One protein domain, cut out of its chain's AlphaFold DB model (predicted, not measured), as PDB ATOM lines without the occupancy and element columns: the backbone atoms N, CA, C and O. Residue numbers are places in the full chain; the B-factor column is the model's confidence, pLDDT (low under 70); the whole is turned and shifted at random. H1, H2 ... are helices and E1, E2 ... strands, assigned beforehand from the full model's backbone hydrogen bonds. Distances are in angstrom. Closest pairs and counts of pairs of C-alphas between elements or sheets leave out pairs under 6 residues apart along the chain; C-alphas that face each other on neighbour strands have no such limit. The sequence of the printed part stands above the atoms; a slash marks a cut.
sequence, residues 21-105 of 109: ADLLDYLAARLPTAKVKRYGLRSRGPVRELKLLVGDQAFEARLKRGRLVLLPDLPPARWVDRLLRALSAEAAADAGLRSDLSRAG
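This is residues 21 to 105 of the 109 residues of an uncharacterized protein of Chloroflexi bacterium (UniProt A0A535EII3). Four antiparallel strands form one sheet, with helices H1 and H2 slantwise over one of its faces and the other face bare. A short third helix, H3, makes a corner with the end of H2 and lies off the sheet. The printed part has 85 residues, with three named helices and four named strands that follow along the chain as H1 E1 E2 E3 E4 H2 H3, and its class is mixed, helices and strands. The sheet's order is E1 - E2 - E3 - E4. The whole is compact, with a radius of gyration of the C-alphas of 13.0 A and spans of 37 by 28 by 20 A.

H1, residues 21 to 30, begins at C-alpha 21 (224.211, 169.776, 96.464) and is 14.5 A long. The strands are E1, residues 35 to 38, 10.2 A; E2, 47 to 54, 19.5 A; E3, 57 to 64, 22.0 A; and E4, 67 to 71, 13.1 A. H2, residues 76 to 93, is 26.0 A long. H3, residues 95 to 103, 12.2 A, ends at C-alpha 103 (234.995, 153.555, 109.153).

The strands form a meander, each the antiparallel neighbour of the one before. N 35 and O 51 are 2.8 A apart between E1 and E2, N 52 and O 59 2.8 A between E2 and E3, and N 62 and O 69 2.9 A between E3 and E4. H1 and H2 are on the same face, making two layers, at heights over the sheet of 8.7 A and 9.6 A, and are apart. The closest C-alphas of H1 and E2 are Asp 25 and Val 47, 5.4 A; of H2 and E2, Val 54 and Ala 86, 6.1 A. H2 and H3 touch only at the corner, closest at the C-alphas of Ala 91 and Arg 98, 4.5 A, at a steep tilt of 49 degrees. In H1, H2 and H3 every O i to N i+4 pair is within hydrogen-bond range.

The C-alphas farthest apart, Arg 65 and Ala 95, are 38.5 A apart. The printed part has no cut and no long link. Its mean pLDDT is 76.0, with 19 residues under 70, among them 39 to 46 and 101 to 105.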
ATOM      1  N   ALA A  21     222.823 169.527  96.079       61.44
ATOM      2  CA  ALA A  21     224.211 169.776  96.464       61.44
ATOM      3  C   ALA A  21     224.604 169.030  97.755       61.44
ATOM      4  O   ALA A  21     225.657 168.397  97.791       61.44
ATOM      5  N   ASP A  22     223.725 169.003  98.760       64.62
ATOM      6  CA  ASP A  22     224.002 168.377 100.060       64.62
ATOM      7  C   ASP A  22     224.152 166.859  99.937       64.62
ATOM      8  O   ASP A  22     224.984 166.254 100.612       64.62
ATOM      9  N   LEU A  23     223.400 166.236  99.022       68.31
ATOM     10  CA  LEU A  23     223.553 164.815  98.703       68.31
ATOM     11  C   LEU A  23     224.946 164.516  98.134       68.31
ATOM     12  O   LEU A  23     225.574 163.528  98.512       68.31
ATOM     13  N   LEU A  24     225.444 165.362  97.229       71.69
ATOM     14  CA  LEU A  24     226.759 165.176  96.620       71.69
ATOM     15  C   LEU A  24     227.887 165.411  97.627       71.69
ATOM     16  O   LEU A  24     228.848 164.643  97.645       71.69
ATOM     17  N   ASP A  25     227.764 166.425  98.483       72.25
ATOM     18  CA  ASP A  25     228.712 166.679  99.570       72.25
ATOM     19  C   ASP A  25     228.718 165.540 100.604       72.25
ATOM     20  O   ASP A  25     229.786 165.093 101.028       72.25
ATOM     21  N   TYR A  26     227.545 164.998 100.940       73.00
ATOM     22  CA  TYR A  26     227.403 163.838 101.820       73.00
ATOM     23  C   TYR A  26     228.081 162.586 101.246       73.00
ATOM     24  O   TYR A  26     228.819 161.899 101.956       73.00
ATOM     25  N   LEU A  27     227.839 162.284  99.964       72.38
ATOM     26  CA  LEU A  27     228.435 161.135  99.279       72.38
ATOM     27  C   LEU A  27     229.953 161.297  99.152       72.38
ATOM     28  O   LEU A  27     230.692 160.360  99.432       72.38
ATOM     29  N   ALA A  28     230.421 162.499  98.806       73.75
ATOM     30  CA  ALA A  28     231.840 162.830  98.729       73.75
ATOM     31  C   ALA A  28     232.573 162.634 100.062       73.75
ATOM     32  O   ALA A  28     233.706 162.166 100.075       73.75
ATOM     33  N   ALA A  29     231.936 162.989 101.181       71.00
ATOM     34  CA  ALA A  29     232.525 162.834 102.508       71.00
ATOM     35  C   ALA A  29     232.622 161.368 102.960       71.00
ATOM     36  O   ALA A  29     233.453 161.041 103.801       71.00
ATOM     37  N   ARG A  30     231.764 160.488 102.426       69.00
ATOM     38  CA  ARG A  30     231.648 159.090 102.865       69.00
ATOM     39  C   ARG A  30     232.225 158.062 101.900       69.00
ATOM     40  O   ARG A  30     232.370 156.910 102.293       69.00
ATOM     41  N   LEU A  31     232.529 158.443 100.664       71.50
ATOM     42  CA  LEU A  31     233.107 157.563  99.652       71.50
ATOM     43  C   LEU A  31     234.557 157.982  99.386       71.50
ATOM     44  O   LEU A  31     234.793 158.829  98.524       71.50
ATOM     45  N   PRO A  32     235.539 157.404 100.100       63.28
ATOM     46  CA  PRO A  32     236.937 157.823  99.991       63.28
ATOM     47  C   PRO A  32     237.532 157.600  98.591       63.28
ATOM     48  O   PRO A  32     238.451 158.310  98.192       63.28
ATOM     49  N   THR A  33     236.981 156.668  97.811       71.12
ATOM     50  CA  THR A  33     237.406 156.360  96.436       71.12
ATOM     51  C   THR A  33     236.700 157.202  95.366       71.12
ATOM     52  O   THR A  33     237.023 157.100  94.178       71.12
ATOM     53  N   ALA A  34     235.744 158.057  95.744       77.81
ATOM     54  CA  ALA A  34     235.002 158.876  94.796       77.81
ATOM     55  C   ALA A  34     235.835 160.065  94.293       77.81
ATOM     56  O   ALA A  34     236.347 160.883  95.057       77.81
ATOM     57  N   LYS A  35     235.901 160.226  92.971       82.19
ATOM     58  CA  LYS A  35     236.444 161.427  92.335       82.19
ATOM     59  C   LYS A  35     235.392 162.522  92.361       82.19
ATOM     60  O   LYS A  35     234.360 162.424  91.702       82.19
ATOM     61  N   VAL A  36     235.675 163.595  93.084       83.88
ATOM     62  CA  VAL A  36     234.742 164.710  93.263       83.88
ATOM     63  C   VAL A  36     235.268 165.977  92.607       83.88
ATOM     64  O   VAL A  36     236.442 166.322  92.724       83.88
ATOM     65  N   LYS A  37     234.387 166.705  91.921       82.06
ATOM     66  CA  LYS A  37     234.638 168.079  91.483       82.06
ATOM     67  C   LYS A  37     233.739 169.010  92.272       82.06
ATOM     68  O   LYS A  37     232.540 168.772  92.405       82.06
ATOM     69  N   ARG A  38     234.313 170.109  92.742       82.06
ATOM     70  CA  ARG A  38     233.628 171.148  93.515       82.06
ATOM     71  C   ARG A  38     233.507 172.431  92.697       82.06
ATOM     72  O   ARG A  38     234.280 172.649  91.763       82.06
ATOM     73  N   TYR A  39     232.521 173.266  93.013       69.62
ATOM     74  CA  TYR A  39     232.439 174.624  92.471       69.62
ATOM     75  C   TYR A  39     233.531 175.536  93.082       69.62
ATOM     76  O   TYR A  39     233.943 175.352  94.228       69.62
ATOM     77  N   GLY A  40     233.986 176.539  92.319       66.12
ATOM     78  CA  GLY A  40     234.939 177.574  92.758       66.12
ATOM     79  C   GLY A  40     236.422 177.297  92.452       66.12
ATOM     80  O   GLY A  40     236.835 176.154  92.285       66.12
ATOM     81  N   LEU A  41     237.239 178.362  92.406       60.50
ATOM     82  CA  LEU A  41     238.669 178.320  92.032       60.50
ATOM     83  C   LEU A  41     239.587 177.585  93.031       60.50
ATOM     84  O   LEU A  41     240.748 177.343  92.722       60.50
ATOM     85  N   ARG A  42     239.104 177.259  94.236       64.25
ATOM     86  CA  ARG A  42     239.909 176.647  95.314       64.25
ATOM     87  C   ARG A  42     239.288 175.382  95.913       64.25
ATOM     88  O   ARG A  42     239.596 175.041  97.050       64.25
ATOM     89  N   SER A  43     238.373 174.722  95.199       63.28
ATOM     90  CA  SER A  43     237.735 173.469  95.650       63.28
ATOM     91  C   SER A  43     237.034 173.549  97.020       63.28
ATOM     92  O   SER A  43     236.852 172.527  97.671       63.28
ATOM     93  N   ARG A  44     236.630 174.747  97.469       61.41
ATOM     94  CA  ARG A  44     235.901 174.968  98.738       61.41
ATOM     95  C   ARG A  44     234.382 175.084  98.568       61.41
ATOM     96  O   ARG A  44     233.682 175.259  99.554       61.41
ATOM     97  N   GLY A  45     233.878 175.046  97.336       66.62
ATOM     98  CA  GLY A  45     232.444 175.107  97.063       66.62
ATOM     99  C   GLY A  45     231.747 173.743  97.150       66.62
ATOM    100  O   GLY A  45     232.413 172.715  97.343       66.62
ATOM    101  N   PRO A  46     230.415 173.732  96.958       67.62
ATOM    102  CA  PRO A  46     229.626 172.505  96.959       67.62
ATOM    103  C   PRO A  46     230.081 171.551  95.855       67.62
ATOM    104  O   PRO A  46     230.601 171.978  94.810       67.62
ATOM    105  N   VAL A  47     229.897 170.249  96.078       76.88
ATOM    106  CA  VAL A  47     230.222 169.236  95.064       76.88
ATOM    107  C   VAL A  47     229.280 169.400  93.876       76.88
ATOM    108  O   VAL A  47     228.059 169.399  94.003       76.88
ATOM    109  N   ARG A  48     229.866 169.555  92.687       82.44
ATOM    110  CA  ARG A  48     229.134 169.679  91.420       82.44
ATOM    111  C   ARG A  48     229.046 168.369  90.662       82.44
ATOM    112  O   ARG A  48     228.203 168.223  89.788       82.44
ATOM    113  N   GLU A  49     229.974 167.462  90.919       85.25
ATOM    114  CA  GLU A  49     230.106 166.207  90.196       85.25
ATOM    115  C   GLU A  49     230.833 165.218  91.094       85.25
ATOM    116  O   GLU A  49     231.872 165.541  91.667       85.25
ATOM    117  N   LEU A  50     230.284 164.022  91.196       85.62
ATOM    118  CA  LEU A  50     230.872 162.871  91.845       85.62
ATOM    119  C   LEU A  50     230.936 161.762  90.805       85.62
ATOM    120  O   LEU A  50     229.936 161.466  90.158       85.62
ATOM    121  N   LYS A  51     232.111 161.164  90.642       88.31
ATOM    122  CA  LYS A  51     232.323 159.968  89.835       88.31
ATOM    123  C   LYS A  51     232.930 158.891  90.704       88.31
ATOM    124  O   LYS A  51     233.899 159.138  91.416       88.31
ATOM    125  N   LEU A  52     232.398 157.695  90.592       85.94
ATOM    126  CA  LEU A  52     232.873 156.535  91.305       85.94
ATOM    127  C   LEU A  52     232.898 155.355  90.346       85.94
ATOM    128  O   LEU A  52     231.977 155.170  89.555       85.94
ATOM    129  N   LEU A  53     233.962 154.574  90.423       85.75
ATOM    130  CA  LEU A  53     234.053 153.285  89.762       85.75
ATOM    131  C   LEU A  53     234.037 152.230  90.864       85.75
ATOM    132  O   LEU A  53     234.839 152.317  91.792       85.75
ATOM    133  N   VAL A  54     233.086 151.302  90.797       81.94
ATOM    134  CA  VAL A  54     232.950 150.196  91.749       81.94
ATOM    135  C   VAL A  54     232.926 148.908  90.942       81.94
ATOM    136  O   VAL A  54     231.979 148.687  90.181       81.94
ATOM    137  N   GLY A  55     233.989 148.109  91.046       80.88
ATOM    138  CA  GLY A  55     234.262 147.031  90.097       80.88
ATOM    139  C   GLY A  55     234.234 147.563  88.657       80.88
ATOM    140  O   GLY A  55     234.846 148.586  88.350       80.88
ATOM    141  N   ASP A  56     233.426 146.938  87.800       82.19
ATOM    142  CA  ASP A  56     233.220 147.354  86.403       82.19
ATOM    143  C   ASP A  56     232.077 148.371  86.207       82.19
ATOM    144  O   ASP A  56     231.717 148.719  85.079       82.19
ATOM    145  N   GLN A  57     231.452 148.852  87.289       85.94
ATOM    146  CA  GLN A  57     230.316 149.771  87.212       85.94
ATOM    147  C   GLN A  57     230.725 151.214  87.502       85.94
ATOM    148  O   GLN A  57     231.192 151.556  88.589       85.94
ATOM    149  N   ALA A  58     230.483 152.089  86.526       86.75
ATOM    150  CA  ALA A  58     230.665 153.524  86.678       86.75
ATOM    151  C   ALA A  58     229.377 154.190  87.180       86.75
ATOM    152  O   ALA A  58     228.315 154.089  86.561       86.75
ATOM    153  N   PHE A  59     229.506 154.916  88.283       87.19
ATOM    154  CA  PHE A  59     228.470 155.740  88.880       87.19
ATOM    155  C   PHE A  59     228.887 157.204  88.794       87.19
ATOM    156  O   PHE A  59     229.972 157.585  89.230       87.19
ATOM    157  N   GLU A  60     228.027 158.052  88.247       88.50
ATOM    158  CA  GLU A  60     228.246 159.492  88.202       88.50
ATOM    159  C   GLU A  60     226.989 160.236  88.655       88.50
ATOM    160  O   GLU A  60     225.873 159.921  88.256       88.50
ATOM    161  N   ALA A  61     227.177 161.234  89.508       85.00
ATOM    162  CA  ALA A  61     226.129 162.120  89.979       85.00
ATOM    163  C   ALA A  61     226.611 163.559  89.807       85.00
ATOM    164  O   ALA A  61     227.640 163.947  90.359       85.00
ATOM    165  N   ARG A  62     225.904 164.359  89.010       84.56
ATOM    166  CA  ARG A  62     226.317 165.729  88.683       84.56
ATOM    167  C   ARG A  62     225.177 166.721  88.824       84.56
ATOM    168  O   ARG A  62     224.043 166.440  88.447       84.56
ATOM    169  N   LEU A  63     225.496 167.918  89.290       79.31
ATOM    170  CA  LEU A  63     224.588 169.049  89.332       79.31
ATOM    171  C   LEU A  63     224.704 169.838  88.021       79.31
ATOM    172  O   LEU A  63     225.745 170.419  87.712       79.31
ATOM    173  N   LYS A  64     223.631 169.876  87.228       76.62
ATOM    174  CA  LYS A  64     223.565 170.648  85.979       76.62
ATOM    175  C   LYS A  64     222.339 171.554  85.999       76.62
ATOM    176  O   LYS A  64     221.214 171.070  85.994       76.62
ATOM    177  N   ARG A  65     222.557 172.877  85.989       74.12
ATOM    178  CA  ARG A  65     221.487 173.902  86.009       74.12
ATOM    179  C   ARG A  65     220.466 173.680  87.144       74.12
ATOM    180  O   ARG A  65     219.264 173.737  86.916       74.12
ATOM    181  N   GLY A  66     220.952 173.350  88.343       69.19
ATOM    182  CA  GLY A  66     220.106 173.076  89.514       69.19
ATOM    183  C   GLY A  66     219.406 171.713  89.512       69.19
ATOM    184  O   GLY A  66     218.694 171.403  90.459       69.19
ATOM    185  N   ARG A  67     219.613 170.876  88.488       71.62
ATOM    186  CA  ARG A  67     219.080 169.510  88.432       71.62
ATOM    187  C   ARG A  67     220.177 168.492  88.708       71.62
ATOM    188  O   ARG A  67     221.285 168.617  88.184       71.62
ATOM    189  N   LEU A  68     219.847 167.475  89.497       73.31
ATOM    190  CA  LEU A  68     220.697 166.308  89.689       73.31
ATOM    191  C   LEU A  68     220.562 165.394  88.466       73.31
ATOM    192  O   LEU A  68     219.461 164.988  88.107       73.31
ATOM    193  N   VAL A  69     221.682 165.099  87.818       83.25
ATOM    194  CA  VAL A  69     221.775 164.150  86.709       83.25
ATOM    195  C   VAL A  69     222.580 162.957  87.192       83.25
ATOM    196  O   VAL A  69     223.704 163.130  87.668       83.25
ATOM    197  N   LEU A  70     221.999 161.770  87.063       82.19
ATOM    198  CA  LEU A  70     222.572 160.514  87.520       82.19
ATOM    199  C   LEU A  70     222.955 159.643  86.326       82.19
ATOM    200  O   LEU A  70     222.305 159.655  85.285       82.19
ATOM    201  N   LEU A  71     224.040 158.905  86.488       85.38
ATOM    202  CA  LEU A  71     224.575 157.939  85.547       85.38
ATOM    203  C   LEU A  71     224.918 156.680  86.350       85.38
ATOM    204  O   LEU A  71     225.695 156.781  87.300       85.38
ATOM    205  N   PRO A  72     224.332 155.515  86.040       83.69
ATOM    206  CA  PRO A  72     223.283 155.294  85.035       83.69
ATOM    207  C   PRO A  72     222.006 156.114  85.304       83.69
ATOM    208  O   PRO A  72     221.714 156.431  86.456       83.69
ATOM    209  N   ASP A  73     221.261 156.464  84.249       84.12
ATOM    210  CA  ASP A  73     220.037 157.275  84.352       84.12
ATOM    211  C   ASP A  73     218.917 156.464  85.016       84.12
ATOM    212  O   ASP A  73     218.210 155.672  84.390       84.12
ATOM    213  N   LEU A  74     218.842 156.581  86.337       79.00
ATOM    214  CA  LEU A  74     217.922 155.859  87.199       79.00
ATOM    215  C   LEU A  74     217.284 156.839  88.185       79.00
ATOM    216  O   LEU A  74     217.922 157.817  88.585       79.00
ATOM    217  N   PRO A  75     216.063 156.544  88.669       77.88
ATOM    218  CA  PRO A  75     215.495 157.264  89.800       77.88
ATOM    219  C   PRO A  75     216.478 157.281  90.985       77.88
ATOM    220  O   PRO A  75     217.075 156.233  91.257       77.88
ATOM    221  N   PRO A  76     216.622 158.395  91.731       72.62
ATOM    222  CA  PRO A  76     217.646 158.541  92.770       72.62
ATOM    223  C   PRO A  76     217.705 157.383  93.769       72.62
ATOM    224  O   PRO A  76     218.781 156.862  94.041       72.62
ATOM    225  N   ALA A  77     216.550 156.908  94.244       72.44
ATOM    226  CA  ALA A  77     216.479 155.762  95.151       72.44
ATOM    227  C   ALA A  77     217.072 154.480  94.533       72.44
ATOM    228  O   ALA A  77     217.872 153.798  95.163       72.44
ATOM    229  N   ARG A  78     216.744 154.187  93.266       76.62
ATOM    230  CA  ARG A  78     217.271 153.011  92.551       76.62
ATOM    231  C   ARG A  78     218.757 153.144  92.236       76.62
ATOM    232  O   ARG A  78     219.471 152.146  92.250       76.62
ATOM    233  N   TRP A  79     219.214 154.356  91.932       84.62
ATOM    234  CA  TRP A  79     220.627 154.630  91.694       84.62
ATOM    235  C   TRP A  79     221.459 154.355  92.950       84.62
ATOM    236  O   TRP A  79     222.449 153.629  92.880       84.62
ATOM    237  N   VAL A  80     221.008 154.860  94.105       77.62
ATOM    238  CA  VAL A  80     221.664 154.649  95.402       77.62
ATOM    239  C   VAL A  80     221.638 153.173  95.809       77.62
ATOM    240  O   VAL A  80     222.675 152.640  96.192       77.62
ATOM    241  N   ASP A  81     220.505 152.482  95.659       78.12
ATOM    242  CA  ASP A  81     220.415 151.040  95.939       78.12
ATOM    243  C   ASP A  81     221.392 150.221  95.089       78.12
ATOM    244  O   ASP A  81     222.006 149.264  95.567       78.12
ATOM    245  N   ARG A  82     221.548 150.582  93.811       83.06
ATOM    246  CA  ARG A  82     222.475 149.899  92.905       83.06
ATOM    247  C   ARG A  82     223.929 150.168  93.285       83.06
ATOM    248  O   ARG A  82     224.719 149.228  93.307       83.06
ATOM    249  N   LEU A  83     224.256 151.415  93.620       82.44
ATOM    250  CA  LEU A  83     225.568 151.802  94.131       82.44
ATOM    251  C   LEU A  83     225.923 151.015  95.399       82.44
ATOM    252  O   LEU A  83     227.009 150.452  95.488       82.44
ATOM    253  N   LEU A  84     224.995 150.922  96.353       77.88
ATOM    254  CA  LEU A  84     225.174 150.162  97.590       77.88
ATOM    255  C   LEU A  84     225.442 148.682  97.327       77.88
ATOM    256  O   LEU A  84     226.353 148.112  97.915       77.88
ATOM    257  N   ARG A  85     224.683 148.061  96.418       81.75
ATOM    258  CA  ARG A  85     224.901 146.657  96.035       81.75
ATOM    259  C   ARG A  85     226.277 146.446  95.410       81.75
ATOM    260  O   ARG A  85     226.932 145.467  95.749       81.75
ATOM    261  N   ALA A  86     226.708 147.355  94.536       84.00
ATOM    262  CA  ALA A  86     228.036 147.296  93.938       84.00
ATOM    263  C   ALA A  86     229.130 147.446  95.007       84.00
ATOM    264  O   ALA A  86     230.060 146.650  95.036       84.00
ATOM    265  N   LEU A  87     228.989 148.405  95.930       78.44
ATOM    266  CA  LEU A  87     229.949 148.621  97.019       78.44
ATOM    267  C   LEU A  87     230.009 147.438  97.986       78.44
ATOM    268  O   LEU A  87     231.099 147.059  98.392       78.44
ATOM    269  N   SER A  88     228.868 146.837  98.334       76.75
ATOM    270  CA  SER A  88     228.813 145.606  99.135       76.75
ATOM    271  C   SER A  88     229.541 144.453  98.445       76.75
ATOM    272  O   SER A  88     230.317 143.757  99.093       76.75
ATOM    273  N   ALA A  89     229.316 144.259  97.140       81.88
ATOM    274  CA  ALA A  89     229.974 143.203  96.375       81.88
ATOM    275  C   ALA A  89     231.493 143.418  96.302       81.88
ATOM    276  O   ALA A  89     232.255 142.492  96.569       81.88
ATOM    277  N   GLU A  90     231.929 144.647  96.027       81.50
ATOM    278  CA  GLU A  90     233.352 144.982  95.963       81.50
ATOM    279  C   GLU A  90     234.016 144.861  97.337       81.50
ATOM    280  O   GLU A  90     235.070 144.260  97.470       81.50
ATOM    281  N   ALA A  91     233.367 145.338  98.399       77.75
ATOM    282  CA  ALA A  91     233.865 145.210  99.765       77.75
ATOM    283  C   ALA A  91     233.845 143.764 100.298       77.75
ATOM    284  O   ALA A  91     234.477 143.471 101.313       77.75
ATOM    285  N   ALA A  92     233.107 142.849  99.666       77.75
ATOM    286  CA  ALA A  92     233.236 141.423  99.950       77.75
ATOM    287  C   ALA A  92     234.534 140.844  99.356       77.75
ATOM    288  O   ALA A  92     235.081 139.900  99.922       77.75
ATOM    289  N   ALA A  93     235.034 141.423  98.259       78.38
ATOM    290  CA  ALA A  93     236.277 141.031  97.596       78.38
ATOM    291  C   ALA A  93     237.512 141.829  98.076       78.38
ATOM    292  O   ALA A  93     238.619 141.297  98.068       78.38
ATOM    293  N   ASP A  94     237.329 143.072  98.539       74.88
ATOM    294  CA  ASP A  94     238.382 143.990  98.987       74.88
ATOM    295  C   ASP A  94     238.203 144.373 100.471       74.88
ATOM    296  O   ASP A  94     237.344 145.176 100.859       74.88
ATOM    297  N   ALA A  95     239.063 143.807 101.324       73.06
ATOM    298  CA  ALA A  95     239.068 144.055 102.766       73.06
ATOM    299  C   ALA A  95     239.474 145.495 103.148       73.06
ATOM    300  O   ALA A  95     239.068 145.989 104.208       73.06
ATOM    301  N   GLY A  96     240.257 146.175 102.303       72.38
ATOM    302  CA  GLY A  96     240.635 147.575 102.477       72.38
ATOM    303  C   GLY A  96     239.435 148.488 102.259       72.38
ATOM    304  O   GLY A  96     239.068 149.252 103.154       72.38
ATOM    305  N   LEU A  97     238.733 148.304 101.138       70.69
ATOM    306  CA  LEU A  97     237.495 149.025 100.845       70.69
ATOM    307  C   LEU A  97     236.424 148.771 101.915       70.69
ATOM    308  O   LEU A  97     235.768 149.706 102.374       70.69
ATOM    309  N   ARG A  98     236.277 147.523 102.379       70.88
ATOM    310  CA  ARG A  98     235.361 147.180 103.479       70.88
ATOM    311  C   ARG A  98     235.687 147.932 104.762       70.88
ATOM    312  O   ARG A  98     234.773 148.407 105.439       70.88
ATOM    313  N   SER A  99     236.968 148.031 105.103       70.12
ATOM    314  CA  SER A  99     237.428 148.731 106.303       70.12
ATOM    315  C   SER A  99     237.177 150.232 106.198       70.12
ATOM    316  O   SER A  99     236.673 150.834 107.147       70.12
ATOM    317  N   ASP A 100     237.448 150.825 105.038       70.19
ATOM    318  CA  ASP A 100     237.230 152.248 104.783       70.19
ATOM    319  C   ASP A 100     235.743 152.616 104.781       70.19
ATOM    320  O   ASP A 100     235.339 153.593 105.414       70.19
ATOM    321  N   LEU A 101     234.900 151.792 104.154       69.44
ATOM    322  CA  LEU A 101     233.447 151.957 104.178       69.44
ATOM    323  C   LEU A 101     232.881 151.750 105.591       69.44
ATOM    324  O   LEU A 101     232.039 152.526 106.037       69.44
ATOM    325  N   SER A 102     233.390 150.772 106.343       67.88
ATOM    326  CA  SER A 102     232.980 150.564 107.740       67.88
ATOM    327  C   SER A 102     233.358 151.759 108.624       67.88
ATOM    328  O   SER A 102     232.537 152.217 109.416       67.88
ATOM    329  N   ARG A 103     234.562 152.328 108.453       67.19
ATOM    330  CA  ARG A 103     234.995 153.555 109.153       67.19
ATOM    331  C   ARG A 103     234.163 154.776 108.767       67.19
ATOM    332  O   ARG A 103     233.898 155.620 109.616       67.19
ATOM    333  N   ALA A 104     233.724 154.856 107.514       63.28
ATOM    334  CA  ALA A 104     232.807 155.891 107.041       63.28
ATOM    335  C   ALA A 104     231.340 155.660 107.477       63.28
ATOM    336  O   ALA A 104     230.474 156.492 107.186       63.28
ATOM    337  N   GLY A 105     231.056 154.572 108.206       62.41
ATOM    338  CA  GLY A 105     229.750 154.272 108.796       62.41
ATOM    339  C   GLY A 105     228.766 153.570 107.858       62.41
ATOM    340  O   GLY A 105     227.565 153.580 108.128       62.41
TER     341      GLY A 105